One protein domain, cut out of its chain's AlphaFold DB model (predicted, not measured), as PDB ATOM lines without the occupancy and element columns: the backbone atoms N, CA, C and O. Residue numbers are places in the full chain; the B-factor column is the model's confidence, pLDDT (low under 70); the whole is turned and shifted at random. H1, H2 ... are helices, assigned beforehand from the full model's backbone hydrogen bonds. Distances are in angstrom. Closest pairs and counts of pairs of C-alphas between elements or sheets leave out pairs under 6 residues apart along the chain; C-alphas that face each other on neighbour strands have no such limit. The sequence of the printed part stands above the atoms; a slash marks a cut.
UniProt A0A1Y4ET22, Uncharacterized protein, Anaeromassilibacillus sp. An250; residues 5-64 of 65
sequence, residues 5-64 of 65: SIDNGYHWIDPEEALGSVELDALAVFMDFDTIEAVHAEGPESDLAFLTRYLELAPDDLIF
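AT A GLANCE: This is residues 5 to 64 of the 65 residues of an uncharacterized protein of Anaeromassilibacillus sp. An250 (UniProt A0A1Y4ET22). Four short helices make a small compact body: H4, the longest, packs with H1 near its own beginning and with H3 farther along, while H2 comes near H4 without clearly touching it. The unnamed stretches before H1 and after H4 come back to one another, with the first and last printed C-alphas 5.9 A apart. The printed part has 60 residues, with four named helices in the order H1, H2, H3, H4 and no named strand; the class is all helix, with 33 residues in the helices. The whole is compact, with a radius of gyration of the C-alphas of 10.7 A, and its outline is only just elongated, spanning 32 by 21 by 17 A.

HOW THE PARTS SIT: After residues 5 to 14, which hold no named element, comes H1, residues 15 to 21. A tight link of 2 residues leads to H2, residues 24 to 28, and these two helices meet only through their link. H3, residues 33 to 42, follows after a tight link of 4 residues. H2 and H3 are close but not clearly touching; their closest C-alphas, those of Ala 28 and Ile 36, are 7.8 A apart. H1 and H3 are apart. Another tight link of 4 residues leads to H4, residues 47 to 57. H3 and H4 touch, with the C-alphas of Val 39 and Tyr 54 closest at 6.2 A, and they run opposite ways at a steep tilt of 62 degrees. H1 and H4 touch, with the C-alphas of Glu 16 and Leu 48 closest at 6.3 A, and they run opposite ways at a steep tilt of 50 degrees. H2 and H4 are close but not clearly touching, with the C-alphas of Leu 24 and Asp 47 closest at 6.6 A. In H1, H2, H3 and H4 every O i to N i+4 pair is within hydrogen-bond range.

IN THESE COORDINATES: The printed part begins with C-alpha 5 at (-45.129, 51.131, -115.809). H1 starts at C-alpha 15, (-36.575, 50.161, -112.521), and is 10.0 A long from first to last C-alpha. H2 measures 6.0 A from C-alpha 24 to C-alpha 28. H3 is 14.5 A long from Phe 33 to Glu 42. H4 is 15.3 A long from Asp 47 to Leu 57, and its C-alpha 57 is at (-40.722, 38.159, -106.653).

THE WHOLE: The two C-alphas farthest apart are those of Tyr 10 and Ala 41, 32.0 A. The printed part has no cut from residue 5 to residue 64, and no link between helices is long. The mean pLDDT of the printed part is 95.3, and no printed residue is under 70.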
ATOM      1  N   SER A   5     -44.577  50.045-115.011       96.69
ATOM      2  CA  SER A   5     -45.129  51.131-115.809       96.69
ATOM      3  C   SER A   5     -45.485  52.277-114.874       96.69
ATOM      4  O   SER A   5     -46.128  52.042-113.855       96.69
ATOM      5  N   ILE A   6     -45.178  53.510-115.273       95.00
ATOM      6  CA  ILE A   6     -45.564  54.732-114.543       95.00
ATOM      7  C   ILE A   6     -46.602  55.583-115.288       95.00
ATOM      8  O   ILE A   6     -46.840  56.730-114.916       95.00
ATOM      9  N   ASP A   7     -47.200  55.048-116.354       94.31
ATOM     10  CA  ASP A   7     -48.143  55.774-117.199       94.31
ATOM     11  C   ASP A   7     -49.452  55.019-117.459       94.31
ATOM     12  O   ASP A   7     -50.017  55.150-118.536       94.31
ATOM     13  N   ASN A   8     -49.974  54.270-116.478       92.88
ATOM     14  CA  ASN A   8     -51.187  53.437-116.610       92.88
ATOM     15  C   ASN A   8     -51.062  52.231-117.566       92.88
ATOM     16  O   ASN A   8     -52.051  51.766-118.135       92.88
ATOM     17  N   GLY A   9     -49.856  51.693-117.736       92.94
ATOM     18  CA  GLY A   9     -49.598  50.470-118.500       92.94
ATOM     19  C   GLY A   9     -49.435  50.704-119.999       92.94
ATOM     20  O   GLY A   9     -49.515  49.744-120.768       92.94
ATOM     21  N   TYR A  10     -49.234  51.953-120.435       93.75
ATOM     22  CA  TYR A  10     -49.018  52.271-121.847       93.75
ATOM     23  C   TYR A  10     -47.581  51.946-122.265       93.75
ATOM     24  O   TYR A  10     -47.376  51.418-123.363       93.75
ATOM     25  N   HIS A  11     -46.605  52.186-121.384       95.06
ATOM     26  CA  HIS A  11     -45.198  51.872-121.615       95.06
ATOM     27  C   HIS A  11     -44.578  51.124-120.431       95.06
ATOM     28  O   HIS A  11     -44.920  51.327-119.270       95.06
ATOM     29  N   TRP A  12     -43.621  50.253-120.747       95.94
ATOM     30  CA  TRP A  12     -42.827  49.527-119.759       95.94
ATOM     31  C   TRP A  12     -41.426  50.112-119.740       95.94
ATOM     32  O   TRP A  12     -40.812  50.232-120.802       95.94
ATOM     33  N   ILE A  13     -40.944  50.443-118.550       96.00
ATOM     34  CA  ILE A  13     -39.651  51.096-118.346       96.00
ATOM     35  C   ILE A  13     -38.771  50.284-117.400       96.00
ATOM     36  O   ILE A  13     -39.232  49.332-116.761       96.00
ATOM     37  N   ASP A  14     -37.498  50.659-117.322       96.06
ATOM     38  CA  ASP A  14     -36.558  50.040-116.395       96.06
ATOM     39  C   ASP A  14     -36.774  50.550-114.954       96.06
ATOM     40  O   ASP A  14     -37.217  51.685-114.752       96.06
ATOM     41  N   PRO A  15     -36.431  49.752-113.922       95.25
ATOM     42  CA  PRO A  15     -36.575  50.161-112.521       95.25
ATOM     43  C   PRO A  15     -35.826  51.458-112.181       95.25
ATOM     44  O   PRO A  15     -36.318  52.271-111.403       95.25
ATOM     45  N   GLU A  16     -34.655  51.673-112.787       96.31
ATOM     46  CA  GLU A  16     -33.865  52.900-112.621       96.31
ATOM     47  C   GLU A  16     -34.589  54.127-113.197       96.31
ATOM     48  O   GLU A  16     -34.624  55.180-112.563       96.31
ATOM     49  N   GLU A  17     -35.230  53.985-114.360       95.81
ATOM     50  CA  GLU A  17     -36.015  55.058-114.981       95.81
ATOM     51  C   GLU A  17     -37.270  55.386-114.159       95.81
ATOM     52  O   GLU A  17     -37.628  56.558-113.994       95.81
ATOM     53  N   ALA A  18     -37.908  54.364-113.581       94.56
ATOM     54  CA  ALA A  18     -39.062  54.546-112.710       94.56
ATOM     55  C   ALA A  18     -38.698  55.336-111.446       94.56
ATOM     56  O   ALA A  18     -39.378  56.313-111.135       94.56
ATOM     57  N   LEU A  19     -37.594  54.978-110.779       95.56
ATOM     58  CA  LEU A  19     -37.092  55.694-109.599       95.56
ATOM     59  C   LEU A  19     -36.582  57.105-109.926       95.56
ATOM     60  O   LEU A  19     -36.608  57.984-109.072       95.56
ATOM     61  N   GLY A  20     -36.165  57.353-111.170       95.19
ATOM     62  CA  GLY A  20     -35.870  58.704-111.654       95.19
ATOM     63  C   GLY A  20     -37.111  59.594-111.820       95.19
ATOM     64  O   GLY A  20     -36.975  60.814-111.915       95.19
ATOM     65  N   SER A  21     -38.307  58.999-111.861       93.88
ATOM     66  CA  SER A  21     -39.574  59.699-112.109       93.88
ATOM     67  C   SER A  21     -40.487  59.753-110.882       93.88
ATOM     68  O   SER A  21     -41.234  60.718-110.713       93.88
ATOM     69  N   VAL A  22     -40.457  58.713-110.045       93.38
ATOM     70  CA  VAL A  22     -41.348  58.510-108.900       93.38
ATOM     71  C   VAL A  22     -40.552  57.918-107.737       93.38
ATOM     72  O   VAL A  22     -39.819  56.949-107.911       93.38
ATOM     73  N   GLU A  23     -40.731  58.474-106.540       95.06
ATOM     74  CA  GLU A  23     -40.116  57.955-105.313       95.06
ATOM     75  C   GLU A  23     -40.625  56.545-104.975       95.06
ATOM     76  O   GLU A  23     -41.809  56.235-105.159       95.06
ATOM     77  N   LEU A  24     -39.755  55.707-104.400       94.69
ATOM     78  CA  LEU A  24     -40.107  54.336-104.014       94.69
ATOM     79  C   LEU A  24     -41.301  54.294-103.047       94.69
ATOM     80  O   LEU A  24     -42.176  53.448-103.206       94.69
ATOM     81  N   ASP A  25     -41.392  55.243-102.112       94.56
ATOM     82  CA  ASP A  25     -42.505  55.342-101.156       94.56
ATOM     83  C   ASP A  25     -43.871  55.480-101.848       94.56
ATOM     84  O   ASP A  25     -44.874  54.952-101.370       94.56
ATOM     85  N   ALA A  26     -43.928  56.175-102.989       94.44
ATOM     86  CA  ALA A  26     -45.162  56.322-103.755       94.44
ATOM     87  C   ALA A  26     -45.499  55.043-104.535       94.44
ATOM     88  O   ALA A  26     -46.670  54.671-104.618       94.44
ATOM     89  N   LEU A  27     -44.485  54.346-105.060       94.06
ATOM     90  CA  LEU A  27     -44.655  53.039-105.701       94.06
ATOM     91  C   LEU A  27     -45.121  51.976-104.695       94.06
ATOM     92  O   LEU A  27     -46.010  51.189-105.016       94.06
ATOM     93  N   ALA A  28     -44.596  52.006-103.466       94.12
ATOM     94  CA  ALA A  28     -44.903  51.058-102.394       94.12
ATOM     95  C   ALA A  28     -46.398  50.985-102.048       94.12
ATOM     96  O   ALA A  28     -46.886  49.934-101.641       94.12
ATOM     97  N   VAL A  29     -47.156  52.062-102.277       93.62
ATOM     98  CA  VAL A  29     -48.617  52.095-102.080       93.62
ATOM     99  C   VAL A  29     -49.362  51.136-103.022       93.62
ATOM    100  O   VAL A  29     -50.446  50.663-102.684       93.62
ATOM    101  N   PHE A  30     -48.793  50.846-104.193       92.69
ATOM    102  CA  PHE A  30     -49.374  49.970-105.220       92.69
ATOM    103  C   PHE A  30     -48.743  48.574-105.236       92.69
ATOM    104  O   PHE A  30     -49.142  47.719-106.025       92.69
ATOM    105  N   MET A  31     -47.737  48.352-104.394       94.81
ATOM    106  CA  MET A  31     -47.006  47.100-104.308       94.81
ATOM    107  C   MET A  31     -47.716  46.122-103.365       94.81
ATOM    108  O   MET A  31     -48.416  46.503-102.428       94.81
ATOM    109  N   ASP A  32     -47.525  44.835-103.625       96.00
ATOM    110  CA  ASP A  32     -47.999  43.762-102.770       96.00
ATOM    111  C   ASP A  32     -47.219  43.761-101.448       96.00
ATOM    112  O   ASP A  32     -45.987  43.683-101.433       96.00
ATOM    113  N   PHE A  33     -47.950  43.852-100.337       95.69
ATOM    114  CA  PHE A  33     -47.367  43.990 -99.004       95.69
ATOM    115  C   PHE A  33     -46.534  42.768 -98.601       95.69
ATOM    116  O   PHE A  33     -45.438  42.925 -98.066       95.69
ATOM    117  N   ASP A  34     -47.011  41.556 -98.897       97.00
ATOM    118  CA  ASP A  34     -46.292  40.324 -98.554       97.00
ATOM    119  C   ASP A  34     -44.947  40.253 -99.296       97.00
ATOM    120  O   ASP A  34     -43.923  39.868 -98.725       97.00
ATOM    121  N   THR A  35     -44.927  40.688-100.558       97.25
ATOM    122  CA  THR A  35     -43.698  40.791-101.351       97.25
ATOM    123  C   THR A  35     -42.768  41.885-100.816       97.25
ATOM    124  O   THR A  35     -41.563  41.653-100.720       97.25
ATOM    125  N   ILE A  36     -43.295  43.052-100.424       96.25
ATOM    126  CA  ILE A  36     -42.512  44.126 -99.784       96.25
ATOM    127  C   ILE A  36     -41.799  43.607 -98.530       96.25
ATOM    128  O   ILE A  36     -40.587  43.778 -98.399       96.25
ATOM    129  N   GLU A  37     -42.525  42.939 -97.633       96.62
ATOM    130  CA  GLU A  37     -41.962  42.401 -96.391       96.62
ATOM    131  C   GLU A  37     -40.896  41.333 -96.669       96.62
ATOM    132  O   GLU A  37     -39.846  41.318 -96.022       96.62
ATOM    133  N   ALA A  38     -41.120  40.470 -97.668       96.56
ATOM    134  CA  ALA A  38     -40.141  39.466 -98.078       96.56
ATOM    135  C   ALA A  38     -38.833  40.106 -98.564       96.56
ATOM    136  O   ALA A  38     -37.753  39.671 -98.167       96.56
ATOM    137  N   VAL A  39     -38.918  41.165 -99.374       96.44
ATOM    138  CA  VAL A  39     -37.741  41.900 -99.857       96.44
ATOM    139  C   VAL A  39     -37.066  42.661 -98.716       96.44
ATOM    140  O   VAL A  39     -35.844  42.613 -98.597       96.44
ATOM    141  N   HIS A  40     -37.824  43.318 -97.833       94.31
ATOM    142  CA  HIS A  40     -37.256  43.997 -96.665       94.31
ATOM    143  C   HIS A  40     -36.493  43.041 -95.746       94.31
ATOM    144  O   HIS A  40     -35.434  43.411 -95.238       94.31
ATOM    145  N   ALA A  41     -36.984  41.813 -95.567       95.94
ATOM    146  CA  ALA A  41     -36.301  40.792 -94.779       95.94
ATOM    147  C   ALA A  41     -34.935  40.385 -95.366       95.94
ATOM    148  O   ALA A  41     -34.056  39.961 -94.614       95.94
ATOM    149  N   GLU A  42     -34.730  40.534 -96.680       94.75
ATOM    150  CA  GLU A  42     -33.437  40.298 -97.335       94.75
ATOM    151  C   GLU A  42     -32.435  41.448 -97.118       94.75
ATOM    152  O   GLU A  42     -31.229  41.231 -97.228       94.75
ATOM    153  N   GLY A  43     -32.909  42.646 -96.759       93.81
ATOM    154  CA  GLY A  43     -32.074  43.810 -96.451       93.81
ATOM    155  C   GLY A  43     -31.373  44.428 -97.671       93.81
ATOM    156  O   GLY A  43     -30.142  44.464 -97.698       93.81
ATOM    157  N   PRO A  44     -32.113  44.928 -98.681       94.12
ATOM    158  CA  PRO A  44     -31.516  45.549 -99.860       94.12
ATOM    159  C   PRO A  44     -30.759  46.834 -99.511       94.12
ATOM    160  O   PRO A  44     -31.190  47.636 -98.687       94.12
ATOM    161  N   GLU A  45     -29.630  47.047-100.188       93.31
ATOM    162  CA  GLU A  45     -28.705  48.155 -99.907       93.31
ATOM    163  C   GLU A  45     -29.108  49.491-100.569       93.31
ATOM    164  O   GLU A  45     -28.458  50.510-100.347       93.31
ATOM    165  N   SER A  46     -30.148  49.499-101.413       95.94
ATOM    166  CA  SER A  46     -30.650  50.696-102.108       95.94
ATOM    167  C   SER A  46     -32.083  50.508-102.616       95.94
ATOM    168  O   SER A  46     -32.530  49.372-102.780       95.94
ATOM    169  N   ASP A  47     -32.758  51.605-102.960       96.56
ATOM    170  CA  ASP A  47     -34.107  51.580-103.544       96.56
ATOM    171  C   ASP A  47     -34.145  50.855-104.893       96.56
ATOM    172  O   ASP A  47     -35.082  50.115-105.180       96.56
ATOM    173  N   LEU A  48     -33.089  50.991-105.705       96.81
ATOM    174  CA  LEU A  48     -32.962  50.251-106.961       96.81
ATOM    175  C   LEU A  48     -32.838  48.745-106.708       96.81
ATOM    176  O   LEU A  48     -33.480  47.951-107.398       96.81
ATOM    177  N   ALA A  49     -32.040  48.348-105.711       97.06
ATOM    178  CA  ALA A  49     -31.922  46.948-105.314       97.06
ATOM    179  C   ALA A  49     -33.252  46.418-104.760       97.06
ATOM    180  O   ALA A  49     -33.662  45.318-105.130       97.06
ATOM    181  N   PHE A  50     -33.955  47.214-103.947       97.31
ATOM    182  CA  PHE A  50     -35.279  46.886-103.428       97.31
ATOM    183  C   PHE A  50     -36.281  46.675-104.567       97.31
ATOM    184  O   PHE A  50     -36.885  45.610-104.665       97.31
ATOM    185  N   LEU A  51     -36.424  47.653-105.464       96.56
ATOM    186  CA  LEU A  51     -37.406  47.606-106.545       96.56
ATOM    187  C   LEU A  51     -37.104  46.477-107.535       96.56
ATOM    188  O   LEU A  51     -38.011  45.754-107.941       96.56
ATOM    189  N   THR A  52     -35.832  46.283-107.887       96.75
ATOM    190  CA  THR A  52     -35.416  45.174-108.756       96.75
ATOM    191  C   THR A  52     -35.774  43.839-108.117       96.75
ATOM    192  O   THR A  52     -36.410  43.000-108.756       96.75
ATOM    193  N   ARG A  53     -35.434  43.655-106.836       97.00
ATOM    194  CA  ARG A  53     -35.710  42.411-106.120       97.00
ATOM    195  C   ARG A  53     -37.204  42.164-105.947       97.00
ATOM    196  O   ARG A  53     -37.669  41.044-106.142       97.00
ATOM    197  N   TYR A  54     -37.967  43.213-105.664       97.19
ATOM    198  CA  TYR A  54     -39.419  43.148-105.641       97.19
ATOM    199  C   TYR A  54     -39.974  42.673-106.983       97.19
ATOM    200  O   TYR A  54     -40.742  41.719-107.012       97.19
ATOM    201  N   LEU A  55     -39.555  43.258-108.110       96.62
ATOM    202  CA  LEU A  55     -40.047  42.860-109.433       96.62
ATOM    203  C   LEU A  55     -39.665  41.417-109.803       96.62
ATOM    204  O   LEU A  55     -40.319  40.796-110.643       96.62
ATOM    205  N   GLU A  56     -38.620  40.843-109.210       96.88
ATOM    206  CA  GLU A  56     -38.312  39.419-109.375       96.88
ATOM    207  C   GLU A  56     -39.323  38.507-108.678       96.88
ATOM    208  O   GLU A  56     -39.631  37.439-109.212       96.88
ATOM    209  N   LEU A  57     -39.827  38.930-107.517       96.00
ATOM    210  CA  LEU A  57     -40.722  38.159-106.653       96.00
ATOM    211  C   LEU A  57     -42.207  38.478-106.865       96.00
ATOM    212  O   LEU A  57     -43.054  37.654-106.525       96.00
ATOM    213  N   ALA A  58     -42.517  39.645-107.430       95.69
ATOM    214  CA  ALA A  58     -43.865  40.178-107.495       95.69
ATOM    215  C   ALA A  58     -44.844  39.228-108.212       95.69
ATOM    216  O   ALA A  58     -44.516  38.662-109.268       95.69
ATOM    217  N   PRO A  59     -46.076  39.080-107.688       94.00
ATOM    218  CA  PRO A  59     -47.094  38.237-108.308       94.00
ATOM    219  C   PRO A  59     -47.568  38.804-109.652       94.00
ATOM    220  O   PRO A  59     -47.838  38.038-110.583       94.00
ATOM    221  N   ASP A  60     -47.565  40.133-109.792       94.38
ATOM    222  CA  ASP A  60     -48.124  40.885-110.916       94.38
ATOM    223  C   ASP A  60     -47.208  42.033-111.365       94.38
ATOM    224  O   ASP A  60     -46.254  42.397-110.677       94.38
ATOM    225  N   ASP A  61     -47.472  42.561-112.564       95.75
ATOM    226  CA  ASP A  61     -46.773  43.745-113.073       95.75
ATOM    227  C   ASP A  61     -47.174  44.981-112.255       95.75
ATOM    228  O   ASP A  61     -48.345  45.161-111.916       95.75
ATOM    229  N   LEU A  62     -46.202  45.840-111.944       95.44
ATOM    230  CA  LEU A  62     -46.428  47.053-111.169       95.44
ATOM    231  C   LEU A  62     -46.864  48.180-112.108       95.44
ATOM    232  O   LEU A  62     -46.104  48.620-112.971       95.44
ATOM    233  N   ILE A  63     -48.099  48.646-111.941       95.06
ATOM    234  CA  ILE A  63     -48.685  49.709-112.758       95.06
ATOM    235  C   ILE A  63     -49.009  50.890-111.846       95.06
ATOM    236  O   ILE A  63     -49.845  50.786-110.952       95.06
ATOM    237  N   PHE A  64     -48.340  52.006-112.103       90.25
ATOM    238  CA  PHE A  64     -48.519  53.294-111.452       90.25
ATOM    239  C   PHE A  64     -49.018  54.315-112.487       90.25
ATOM    240  O   PHE A  64     -48.616  54.252-113.654       90.25
TER     241      PHE A  64